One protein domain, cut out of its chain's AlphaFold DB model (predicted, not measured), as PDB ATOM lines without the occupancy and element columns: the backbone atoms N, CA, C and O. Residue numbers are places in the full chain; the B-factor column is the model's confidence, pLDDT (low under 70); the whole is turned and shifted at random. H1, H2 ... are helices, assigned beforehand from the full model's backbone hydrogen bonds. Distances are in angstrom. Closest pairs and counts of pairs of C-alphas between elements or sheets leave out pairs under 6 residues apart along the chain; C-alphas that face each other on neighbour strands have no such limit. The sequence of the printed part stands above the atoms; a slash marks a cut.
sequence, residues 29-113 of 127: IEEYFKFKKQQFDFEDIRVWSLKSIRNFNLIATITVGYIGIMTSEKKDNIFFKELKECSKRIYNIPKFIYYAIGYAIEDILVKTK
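What this domain is: This is residues 29 to 113 of the 127 residues of an uncharacterized protein of Tissierellia sp. JN-28 (UniProt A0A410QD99). One long helix, H2, makes the longest axis, and shorter helices stand at large angles to it, with H4 as the hub: its first residues, 98 to 102, pack on both H1 and H2, while H3 packs across H4. The link between H2 and H3 sticks out with the ends of both helices, residues 72 to 79. The printed part has 85 residues with four named helices, in the order H1, H2, H3, H4, and no named strand; the class is all helix. It is only just compact, close to loose, with a radius of gyration of the C-alphas of 14.1 A and spans of 42 by 33 by 23 A.

How they stand to each other: H1, residues 29 to 39, and H2, residues 50 to 73, only just touch, with 3 pairs of C-alphas within 8 A, the closest being Lys 36 and Ala 60 at 7.0 A; they run opposite ways at a steep tilt of 68 degrees, only just short of about perpendicular. H4, residues 98 to 111, touches H1 at a shallow tilt of 21 degrees, the same way; the closest C-alphas, of Phe 35 and Tyr 99, are 6.9 A apart. H4 touches H2, about perpendicular at 77 degrees, with the closest C-alphas, of Ile 67 and Tyr 98, 6.7 A apart. H3, residues 78 to 86, touches H4, about perpendicular at 83 degrees; the C-alphas of Cys 86 and Ala 104, their closest, are 5.2 A apart. H3 is apart from H1, and only just apart from H2, closest 8.1 A. In H1, H2, H3 and H4 every O i to N i+4 pair is within hydrogen-bond range.

Where its parts are: H1 begins at C-alpha 29 (101.016, 141.669, 146.750) and measures 15.4 A from first to last C-alpha. H2 measures 34.6 A, H3 12.3 A and H4 20.1 A, ending at C-alpha 111 (124.241, 151.497, 165.712).

The domain as a whole: The C-alphas of Trp 48 and Asp 76, the two farthest apart, are 43.1 A from each other. The printed part has no cut; the link from H3 to H4 is long, with 11 residues. The pLDDT is under 70 at residues 73 to 76, 88 and 90.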
ATOM      1  N   ILE A  29      99.934 142.664 146.803       89.56
ATOM      2  CA  ILE A  29     101.016 141.669 146.750       89.56
ATOM      3  C   ILE A  29     102.231 142.172 145.954       89.56
ATOM      4  O   ILE A  29     103.361 141.776 146.228       89.56
ATOM      5  N   GLU A  30     102.027 143.077 144.997       91.38
ATOM      6  CA  GLU A  30     103.107 143.638 144.186       91.38
ATOM      7  C   GLU A  30     103.945 144.627 145.002       91.38
ATOM      8  O   GLU A  30     105.169 144.624 144.893       91.38
ATOM      9  N   GLU A  31     103.318 145.386 145.908       88.44
ATOM     10  CA  GLU A  31     104.036 146.214 146.890       88.44
ATOM     11  C   GLU A  31     104.933 145.357 147.795       88.44
ATOM     12  O   GLU A  31     106.087 145.715 148.042       88.44
ATOM     13  N   TYR A  32     104.436 144.190 148.227       89.56
ATOM     14  CA  TYR A  32     105.219 143.205 148.979       89.56
ATOM     15  C   TYR A  32     106.415 142.682 148.169       89.56
ATOM     16  O   TYR A  32     107.540 142.669 148.675       89.56
ATOM     17  N   PHE A  33     106.204 142.272 146.914       90.38
ATOM     18  CA  PHE A  33     107.295 141.770 146.074       90.38
ATOM     19  C   PHE A  33     108.337 142.845 145.789       90.38
ATOM     20  O   PHE A  33     109.532 142.558 145.856       90.38
ATOM     21  N   LYS A  34     107.896 144.080 145.531       91.44
ATOM     22  CA  LYS A  34     108.784 145.226 145.345       91.44
ATOM     23  C   LYS A  34     109.622 145.480 146.597       91.44
ATOM     24  O   LYS A  34     110.838 145.579 146.483       91.44
ATOM     25  N   PHE A  35     109.000 145.489 147.779       90.94
ATOM     26  CA  PHE A  35     109.710 145.667 149.050       90.94
ATOM     27  C   PHE A  35     110.764 144.593 149.275       90.94
ATOM     28  O   PHE A  35     111.918 144.916 149.533       90.94
ATOM     29  N   LYS A  36     110.395 143.318 149.116       91.12
ATOM     30  CA  LYS A  36     111.336 142.208 149.295       91.12
ATOM     31  C   LYS A  36     112.519 142.295 148.325       91.12
ATOM     32  O   LYS A  36     113.638 141.984 148.710       91.12
ATOM     33  N   LYS A  37     112.274 142.701 147.077       90.25
ATOM     34  CA  LYS A  37     113.328 142.860 146.070       90.25
ATOM     35  C   LYS A  37     114.271 144.013 146.398       90.25
ATOM     36  O   LYS A  37     115.475 143.809 146.363       90.25
ATOM     37  N   GLN A  38     113.719 145.179 146.734       89.25
ATOM     38  CA  GLN A  38     114.491 146.403 146.963       89.25
ATOM     39  C   GLN A  38     115.222 146.411 148.309       89.25
ATOM     40  O   GLN A  38     116.353 146.857 148.370       89.25
ATOM     41  N   GLN A  39     114.597 145.932 149.387       88.00
ATOM     42  CA  GLN A  39     115.192 146.020 150.727       88.00
ATOM     43  C   GLN A  39     116.340 145.024 150.943       88.00
ATOM     44  O   GLN A  39     117.198 145.256 151.784       88.00
ATOM     45  N   PHE A  40     116.326 143.895 150.233       86.50
ATOM     46  CA  PHE A  40     117.317 142.825 150.387       86.50
ATOM     47  C   PHE A  40     118.222 142.677 149.158       86.50
ATOM     48  O   PHE A  40     118.854 141.630 149.023       86.50
ATOM     49  N   ASP A  41     118.206 143.652 148.240       88.44
ATOM     50  CA  ASP A  41     118.901 143.606 146.946       88.44
ATOM     51  C   ASP A  41     118.763 142.242 146.258       88.44
ATOM     52  O   ASP A  41     119.713 141.632 145.769       88.44
ATOM     53  N   PHE A  42     117.529 141.729 146.246       85.81
ATOM     54  CA  PHE A  42     117.246 140.337 145.896       85.81
ATOM     55  C   PHE A  42     117.586 140.013 144.430       85.81
ATOM     56  O   PHE A  42     117.660 138.850 144.041       85.81
ATOM     57  N   GLU A  43     117.754 141.047 143.606       83.06
ATOM     58  CA  GLU A  43     118.119 140.942 142.196       83.06
ATOM     59  C   GLU A  43     119.644 140.867 141.976       83.06
ATOM     60  O   GLU A  43     120.054 140.399 140.919       83.06
ATOM     61  N   ASP A  44     120.472 141.216 142.971       88.06
ATOM     62  CA  ASP A  44     121.950 141.146 142.916       88.06
ATOM     63  C   ASP A  44     122.531 140.087 143.882       88.06
ATOM     64  O   ASP A  44     123.674 140.151 144.340       88.06
ATOM     65  N   ILE A  45     121.744 139.061 144.225       87.56
ATOM     66  CA  ILE A  45     122.218 137.974 145.091       87.56
ATOM     67  C   ILE A  45     123.260 137.128 144.351       87.56
ATOM     68  O   ILE A  45     122.959 136.453 143.366       87.56
ATOM     69  N   ARG A  46     124.473 137.048 144.905       87.50
ATOM     70  CA  ARG A  46     125.568 136.219 144.374       87.50
ATOM     71  C   ARG A  46     125.655 134.885 145.096       87.50
ATOM     72  O   ARG A  46     126.451 134.693 146.012       87.50
ATOM     73  N   VAL A  47     124.804 133.951 144.687       88.44
ATOM     74  CA  VAL A  47     124.732 132.611 145.273       88.44
ATOM     75  C   VAL A  47     124.734 131.555 144.172       88.44
ATOM     76  O   VAL A  47     123.975 131.638 143.215       88.44
ATOM     77  N   TRP A  48     125.564 130.525 144.340       83.06
ATOM     78  CA  TRP A  48     125.833 129.524 143.302       83.06
ATOM     79  C   TRP A  48     124.761 128.437 143.151       83.06
ATOM     80  O   TRP A  48     124.569 127.915 142.057       83.06
ATOM     81  N   SER A  49     124.072 128.045 144.231       93.94
ATOM     82  CA  SER A  49     123.131 126.915 144.200       93.94
ATOM     83  C   SER A  49     121.674 127.350 144.291       93.94
ATOM     84  O   SER A  49     121.305 128.201 145.105       93.94
ATOM     85  N   LEU A  50     120.807 126.663 143.542       92.81
ATOM     86  CA  LEU A  50     119.358 126.865 143.614       92.81
ATOM     87  C   LEU A  50     118.813 126.637 145.033       92.81
ATOM     88  O   LEU A  50     117.905 127.334 145.479       92.81
ATOM     89  N   LYS A  51     119.388 125.675 145.766       95.31
ATOM     90  CA  LYS A  51     119.022 125.401 147.161       95.31
ATOM     91  C   LYS A  51     119.276 126.616 148.050       95.31
ATOM     92  O   LYS A  51     118.412 126.975 148.844       95.31
ATOM     93  N   SER A  52     120.426 127.264 147.895       92.88
ATOM     94  CA  SER A  52     120.756 128.445 148.687       92.88
ATOM     95  C   SER A  52     119.881 129.651 148.307       92.88
ATOM     96  O   SER A  52     119.354 130.309 149.200       92.88
ATOM     97  N   ILE A  53     119.570 129.846 147.017       92.00
ATOM     98  CA  ILE A  53     118.595 130.863 146.566       92.00
ATOM     99  C   ILE A  53     117.219 130.637 147.214       92.00
ATOM    100  O   ILE A  53     116.598 131.571 147.725       92.00
ATOM    101  N   ARG A  54     116.736 129.386 147.241       92.75
ATOM    102  CA  ARG A  54     115.453 129.036 147.877       92.75
ATOM    103  C   ARG A  54     115.463 129.298 149.380       92.75
ATOM    104  O   ARG A  54     114.485 129.835 149.897       92.75
ATOM    105  N   ASN A  55     116.550 128.949 150.062       93.75
ATOM    106  CA  ASN A  55     116.698 129.188 151.497       93.75
ATOM    107  C   ASN A  55     116.718 130.688 151.812       93.75
ATOM    108  O   ASN A  55     116.016 131.131 152.717       93.75
ATOM    109  N   PHE A  56     117.453 131.479 151.031       91.94
ATOM    110  CA  PHE A  56     117.484 132.930 151.197       91.94
ATOM    111  C   PHE A  56     116.104 133.556 150.951       91.94
ATOM    112  O   PHE A  56     115.632 134.360 151.754       91.94
ATOM    113  N   ASN A  57     115.393 133.116 149.906       92.75
ATOM    114  CA  ASN A  57     114.018 133.548 149.648       92.75
ATOM    115  C   ASN A  57     113.068 133.223 150.808       92.75
ATOM    116  O   ASN A  57     112.192 134.030 151.128       92.75
ATOM    117  N   LEU A  58     113.233 132.054 151.433       93.75
ATOM    118  CA  LEU A  58     112.448 131.659 152.596       93.75
ATOM    119  C   LEU A  58     112.719 132.591 153.781       93.75
ATOM    120  O   LEU A  58     111.768 133.115 154.352       93.75
ATOM    121  N   ILE A  59     113.990 132.848 154.100       92.88
ATOM    122  CA  ILE A  59     114.378 133.749 155.195       92.88
ATOM    123  C   ILE A  59     113.820 135.152 154.952       92.88
ATOM    124  O   ILE A  59     113.107 135.669 155.806       92.88
ATOM    125  N   ALA A  60     114.039 135.728 153.765       92.00
ATOM    126  CA  ALA A  60     113.506 137.046 153.422       92.00
ATOM    127  C   ALA A  60     111.972 137.090 153.540       92.00
ATOM    128  O   ALA A  60     111.409 138.042 154.071       92.00
ATOM    129  N   THR A  61     111.280 136.032 153.104       93.19
ATOM    130  CA  THR A  61     109.817 135.929 153.231       93.19
ATOM    131  C   THR A  61     109.374 135.892 154.697       93.19
ATOM    132  O   THR A  61     108.429 136.595 155.058       93.19
ATOM    133  N   ILE A  62     110.065 135.135 155.555       93.88
ATOM    134  CA  ILE A  62     109.790 135.086 157.000       93.88
ATOM    135  C   ILE A  62     110.030 136.459 157.637       93.88
ATOM    136  O   ILE A  62     109.185 136.930 158.397       93.88
ATOM    137  N   THR A  63     111.123 137.141 157.291       91.12
ATOM    138  CA  THR A  63     111.445 138.479 157.809       91.12
ATOM    139  C   THR A  63     110.384 139.508 157.428       91.12
ATOM    140  O   THR A  63     109.902 140.250 158.286       91.12
ATOM    141  N   VAL A  64     109.961 139.545 156.161       91.44
ATOM    142  CA  VAL A  64     108.896 140.463 155.726       91.44
ATOM    143  C   VAL A  64     107.559 140.100 156.388       91.44
ATOM    144  O   VAL A  64     106.808 140.991 156.787       91.44
ATOM    145  N   GLY A  65     107.273 138.804 156.551       90.81
ATOM    146  CA  GLY A  65     106.106 138.318 157.289       90.81
ATOM    147  C   GLY A  65     106.097 138.806 158.739       90.81
ATOM    148  O   GLY A  65     105.085 139.332 159.200       90.81
ATOM    149  N   TYR A  66     107.242 138.731 159.421       89.06
ATOM    150  CA  TYR A  66     107.412 139.249 160.777       89.06
ATOM    151  C   TYR A  66     107.135 140.755 160.854       89.06
ATOM    152  O   TYR A  66     106.355 141.182 161.704       89.06
ATOM    153  N   ILE A  67     107.683 141.554 159.927       89.00
ATOM    154  CA  ILE A  67     107.392 142.998 159.826       89.00
ATOM    155  C   ILE A  67     105.883 143.238 159.655       89.00
ATOM    156  O   ILE A  67     105.318 144.135 160.292       89.00
ATOM    157  N   GLY A  68     105.212 142.427 158.835       88.44
ATOM    158  CA  GLY A  68     103.771 142.515 158.611       88.44
ATOM    159  C   GLY A  68     102.928 142.227 159.856       88.44
ATOM    160  O   GLY A  68     101.995 142.982 160.148       88.44
ATOM    161  N   ILE A  69     103.283 141.191 160.620       86.88
ATOM    162  CA  ILE A  69     102.625 140.852 161.894       86.88
ATOM    163  C   ILE A  69     102.842 141.981 162.908       86.88
ATOM    164  O   ILE A  69     101.877 142.526 163.445       86.88
ATOM    165  N   MET A  70     104.090 142.429 163.072       83.12
ATOM    166  CA  MET A  70     104.458 143.547 163.951       83.12
ATOM    167  C   MET A  70     103.646 144.817 163.655       83.12
ATOM    168  O   MET A  70     103.144 145.468 164.569       83.12
ATOM    169  N   THR A  71     103.483 145.145 162.370       82.12
ATOM    170  CA  THR A  71     102.725 146.323 161.916       82.12
ATOM    171  C   THR A  71     101.225 146.201 162.198       82.12
ATOM    172  O   THR A  71     100.542 147.212 162.380       82.12
ATOM    173  N   SER A  72     100.696 144.978 162.196       79.12
ATOM    174  CA  SER A  72      99.263 144.719 162.347       79.12
ATOM    175  C   SER A  72      98.834 144.704 163.812       79.12
ATOM    176  O   SER A  72      97.791 145.270 164.134       79.12
ATOM    177  N   GLU A  73      99.645 144.115 164.691       69.06
ATOM    178  CA  GLU A  73      99.308 143.906 166.106       69.06
ATOM    179  C   GLU A  73      99.674 145.091 167.013       69.06
ATOM    180  O   GLU A  73      99.010 145.321 168.018       69.06
ATOM    181  N   LYS A  74     100.721 145.866 166.685       63.12
ATOM    182  CA  LYS A  74     101.340 146.830 167.622       63.12
ATOM    183  C   LYS A  74     101.206 148.297 167.207       63.12
ATOM    184  O   LYS A  74     102.134 149.076 167.413       63.12
ATOM    185  N   LYS A  75     100.069 148.700 166.627       61.44
ATOM    186  CA  LYS A  75      99.893 150.074 166.109       61.44
ATOM    187  C   LYS A  75     100.136 151.176 167.151       61.44
ATOM    188  O   LYS A  75     100.702 152.201 166.770       61.44
ATOM    189  N   ASP A  76      99.811 150.914 168.421       65.62
ATOM    190  CA  ASP A  76      99.876 151.893 169.521       65.62
ATOM    191  C   ASP A  76     100.954 151.583 170.574       65.62
ATOM    192  O   ASP A  76     100.966 152.153 171.663       65.62
ATOM    193  N   ASN A  77     101.889 150.678 170.272       77.62
ATOM    194  CA  ASN A  77     103.002 150.416 171.179       77.62
ATOM    195  C   ASN A  77     104.035 151.553 171.082       77.62
ATOM    196  O   ASN A  77     104.414 151.951 169.978       77.62
ATOM    197  N   ILE A  78     104.537 152.027 172.228       80.56
ATOM    198  CA  ILE A  78     105.616 153.028 172.324       80.56
ATOM    199  C   ILE A  78     106.793 152.625 171.429       80.56
ATOM    200  O   ILE A  78     107.280 153.434 170.645       80.56
ATOM    201  N   PHE A  79     107.156 151.340 171.432       79.12
ATOM    202  CA  PHE A  79     108.215 150.802 170.577       79.12
ATOM    203  C   PHE A  79     107.988 151.063 169.079       79.12
ATOM    204  O   PHE A  79     108.919 151.357 168.336       79.12
ATOM    205  N   PHE A  80     106.740 150.971 168.618       80.50
ATOM    206  CA  PHE A  80     106.407 151.188 167.214       80.50
ATOM    207  C   PHE A  80     106.417 152.674 166.841       80.50
ATOM    208  O   PHE A  80     106.713 153.021 165.696       80.50
ATOM    209  N   LYS A  81     106.115 153.556 167.799       81.19
ATOM    210  CA  LYS A  81     106.239 155.007 167.629       81.19
ATOM    211  C   LYS A  81     107.708 155.417 167.508       81.19
ATOM    212  O   LYS A  81     108.058 156.066 166.527       81.19
ATOM    213  N   GLU A  82     108.557 154.923 168.405       82.12
ATOM    214  CA  GLU A  82     110.012 155.124 168.354       82.12
ATOM    215  C   GLU A  82     110.611 154.598 167.041       82.12
ATOM    216  O   GLU A  82     111.359 155.297 166.366       82.12
ATOM    217  N   LEU A  83     110.210 153.402 166.591       84.12
ATOM    218  CA  LEU A  83     110.646 152.870 165.293       84.12
ATOM    219  C   LEU A  83     110.279 153.788 164.120       84.12
ATOM    220  O   LEU A  83     111.074 153.965 163.196       84.12
ATOM    221  N   LYS A  84     109.082 154.379 164.128       81.44
ATOM    222  CA  LYS A  84     108.678 155.319 163.073       81.44
ATOM    223  C   LYS A  84     109.550 156.572 163.076       81.44
ATOM    224  O   LYS A  84     109.944 157.011 161.994       81.44
ATOM    225  N   GLU A  85     109.868 157.101 164.254       82.00
ATOM    226  CA  GLU A  85     110.755 158.258 164.421       82.00
ATOM    227  C   GLU A  85     112.190 157.937 163.971       82.00
ATOM    228  O   GLU A  85     112.782 158.699 163.201       82.00
ATOM    229  N   CYS A  86     112.706 156.754 164.322       82.12
ATOM    230  CA  CYS A  86     114.010 156.261 163.872       82.12
ATOM    231  C   CYS A  86     114.114 156.124 162.350       82.12
ATOM    232  O   CYS A  86     115.199 156.293 161.802       82.12
ATOM    233  N   SER A  87     113.003 155.886 161.639       78.19
ATOM    234  CA  SER A  87     113.036 155.781 160.173       78.19
ATOM    235  C   SER A  87     113.448 157.083 159.459       78.19
ATOM    236  O   SER A  87     113.688 157.032 158.253       78.19
ATOM    237  N   LYS A  88     113.515 158.228 160.177       65.62
ATOM    238  CA  LYS A  88     114.004 159.557 159.737       65.62
ATOM    239  C   LYS A  88     113.731 159.868 158.262       65.62
ATOM    240  O   LYS A  88     114.627 160.185 157.482       65.62
ATOM    241  N   ARG A  89     112.463 159.765 157.868       70.44
ATOM    242  CA  ARG A  89     112.037 160.020 156.490       70.44
ATOM    243  C   ARG A  89     111.889 161.510 156.222       70.44
ATOM    244  O   ARG A  89     111.367 162.244 157.049       70.44
ATOM    245  N   ILE A  90     112.281 161.914 155.014       66.50
ATOM    246  CA  ILE A  90     112.126 163.288 154.506       66.50
ATOM    247  C   ILE A  90     110.637 163.665 154.368       66.50
ATOM    248  O   ILE A  90     110.269 164.822 154.529       66.50
ATOM    249  N   TYR A  91     109.770 162.680 154.102       74.75
ATOM    250  CA  TYR A  91     108.324 162.853 153.924       74.75
ATOM    251  C   TYR A  91     107.510 162.030 154.928       74.75
ATOM    252  O   TYR A  91     108.036 161.170 155.638       74.75
ATOM    253  N   ASN A  92     106.188 162.230 154.909       77.31
ATOM    254  CA  ASN A  92     105.238 161.420 155.667       77.31
ATOM    255  C   ASN A  92     105.323 159.928 155.313       77.31
ATOM    256  O   ASN A  92     105.580 159.530 154.174       77.31
ATOM    257  N   ILE A  93     105.048 159.087 156.312       76.94
ATOM    258  CA  ILE A  93     105.040 157.633 156.154       76.94
ATOM    259  C   ILE A  93     103.877 157.244 155.219       76.94
ATOM    260  O   ILE A  93     102.721 157.548 155.525       76.94
ATOM    261  N   PRO A  94     104.147 156.573 154.083       79.25
ATOM    262  CA  PRO A  94     103.110 156.136 153.160       79.25
ATOM    263  C   PRO A  94     102.247 155.038 153.791       79.25
ATOM    264  O   PRO A  94     102.643 154.384 154.756       79.25
ATOM    265  N   LYS A  95     101.076 154.768 153.193       79.44
ATOM    266  CA  LYS A  95     100.159 153.701 153.651       79.44
ATOM    267  C   LYS A  95     100.848 152.334 153.768       79.44
ATOM    268  O   LYS A  95     100.470 151.529 154.614       79.44
ATOM    269  N   PHE A  96     101.859 152.085 152.937       84.12
ATOM    270  CA  PHE A  96     102.703 150.903 153.015       84.12
ATOM    271  C   PHE A  96     103.920 151.157 153.928       84.12
ATOM    272  O   PHE A  96     104.946 151.694 153.513       84.12
ATOM    273  N   ILE A  97     103.787 150.769 155.200       86.38
ATOM    274  CA  ILE A  97     104.713 151.133 156.289       86.38
ATOM    275  C   ILE A  97     106.005 150.286 156.282       86.38
ATOM    276  O   ILE A  97     106.978 150.640 156.943       86.38
ATOM    277  N   TYR A  98     106.072 149.192 155.514       88.56
ATOM    278  CA  TYR A  98     107.138 148.187 155.673       88.56
ATOM    279  C   TYR A  98     108.534 148.735 155.385       88.56
ATOM    280  O   TYR A  98     109.457 148.421 156.125       88.56
ATOM    281  N   TYR A  99     108.686 149.615 154.392       88.19
ATOM    282  CA  TYR A  99     109.971 150.277 154.156       88.19
ATOM    283  C   TYR A  99     110.393 151.157 155.343       88.19
ATOM    284  O   TYR A  99     111.579 151.287 155.606       88.19
ATOM    285  N   ALA A 100     109.452 151.801 156.046       87.69
ATOM    286  CA  ALA A 100     109.803 152.671 157.172       87.69
ATOM    287  C   ALA A 100     110.368 151.836 158.318       87.69
ATOM    288  O   ALA A 100     111.400 152.171 158.885       87.69
ATOM    289  N   ILE A 101     109.715 150.708 158.591       88.00
ATOM    290  CA  ILE A 101     110.152 149.761 159.614       88.00
ATOM    291  C   ILE A 101     111.460 149.086 159.208       88.00
ATOM    292  O   ILE A 101     112.344 148.963 160.044       88.00
ATOM    293  N   GLY A 102     111.600 148.681 157.941       88.06
ATOM    294  CA  GLY A 102     112.823 148.077 157.412       88.06
ATOM    295  C   GLY A 102     114.040 148.966 157.654       88.06
ATOM    296  O   GLY A 102     114.982 148.528 158.307       88.06
ATOM    297  N   TYR A 103     113.968 150.236 157.239       87.56
ATOM    298  CA  TYR A 103     115.055 151.195 157.463       87.56
ATOM    299  C   TYR A 103     115.282 151.525 158.938       87.56
ATOM    300  O   TYR A 103     116.424 151.662 159.360       87.56
ATOM    301  N   ALA A 104     114.222 151.633 159.743       88.69
ATOM    302  CA  ALA A 104     114.378 151.882 161.174       88.69
ATOM    303  C   ALA A 104     115.101 150.731 161.886       88.69
ATOM    304  O   ALA A 104     115.970 150.968 162.720       88.69
ATOM    305  N   ILE A 105     114.751 149.484 161.553       87.88
ATOM    306  CA  ILE A 105     115.416 148.298 162.102       87.88
ATOM    307  C   ILE A 105     116.879 148.268 161.659       87.88
ATOM    308  O   ILE A 105     117.753 148.038 162.488       87.88
ATOM    309  N   GLU A 106     117.147 148.522 160.379       87.06
ATOM    310  CA  GLU A 106     118.506 148.594 159.843       87.06
ATOM    311  C   GLU A 106     119.355 149.639 160.581       87.06
ATOM    312  O   GLU A 106     120.419 149.304 161.097       87.06
ATOM    313  N   ASP A 107     118.853 150.866 160.737       87.31
ATOM    314  CA  ASP A 107     119.555 151.952 161.434       87.31
ATOM    315  C   ASP A 107     119.848 151.612 162.910       87.31
ATOM    316  O   ASP A 107     120.948 151.863 163.412       87.31
ATOM    317  N   ILE A 108     118.899 150.976 163.608       87.56
ATOM    318  CA  ILE A 108     119.094 150.507 164.991       87.56
ATOM    319  C   ILE A 108     120.176 149.422 165.060       87.56
ATOM    320  O   ILE A 108     121.040 149.453 165.945       87.56
ATOM    321  N   LEU A 109     120.143 148.457 164.139       85.44
ATOM    322  CA  LEU A 109     121.103 147.355 164.115       85.44
ATOM    323  C   LEU A 109     122.512 147.837 163.748       85.44
ATOM    324  O   LEU A 109     123.471 147.386 164.364       85.44
ATOM    325  N   VAL A 110     122.653 148.800 162.834       87.38
ATOM    326  CA  VAL A 110     123.958 149.394 162.481       87.38
ATOM    327  C   VAL A 110     124.584 150.131 163.671       87.38
ATOM    328  O   VAL A 110     125.797 150.084 163.871       87.38
ATOM    329  N   LYS A 111     123.770 150.787 164.507       86.25
ATOM    330  CA  LYS A 111     124.241 151.497 165.712       86.25
ATOM    331  C   LYS A 111     124.553 150.574 166.888       86.25
ATOM    332  O   LYS A 111     125.164 151.002 167.871       86.25
ATOM    333  N   THR A 112     124.131 149.319 166.811       85.38
ATOM    334  CA  THR A 112     124.304 148.343 167.880       85.38
ATOM    335  C   THR A 112     125.752 147.847 167.928       85.38
ATOM    336  O   THR A 112     126.239 147.203 167.008       85.38
ATOM    337  N   LYS A 113     126.450 148.121 169.040       83.19
ATOM    338  CA  LYS A 113     127.864 147.738 169.248       83.19
ATOM    339  C   LYS A 113     128.057 146.388 169.947       83.19
ATOM    340  O   LYS A 113     129.185 145.981 170.201       83.19
TER     341      LYS A 113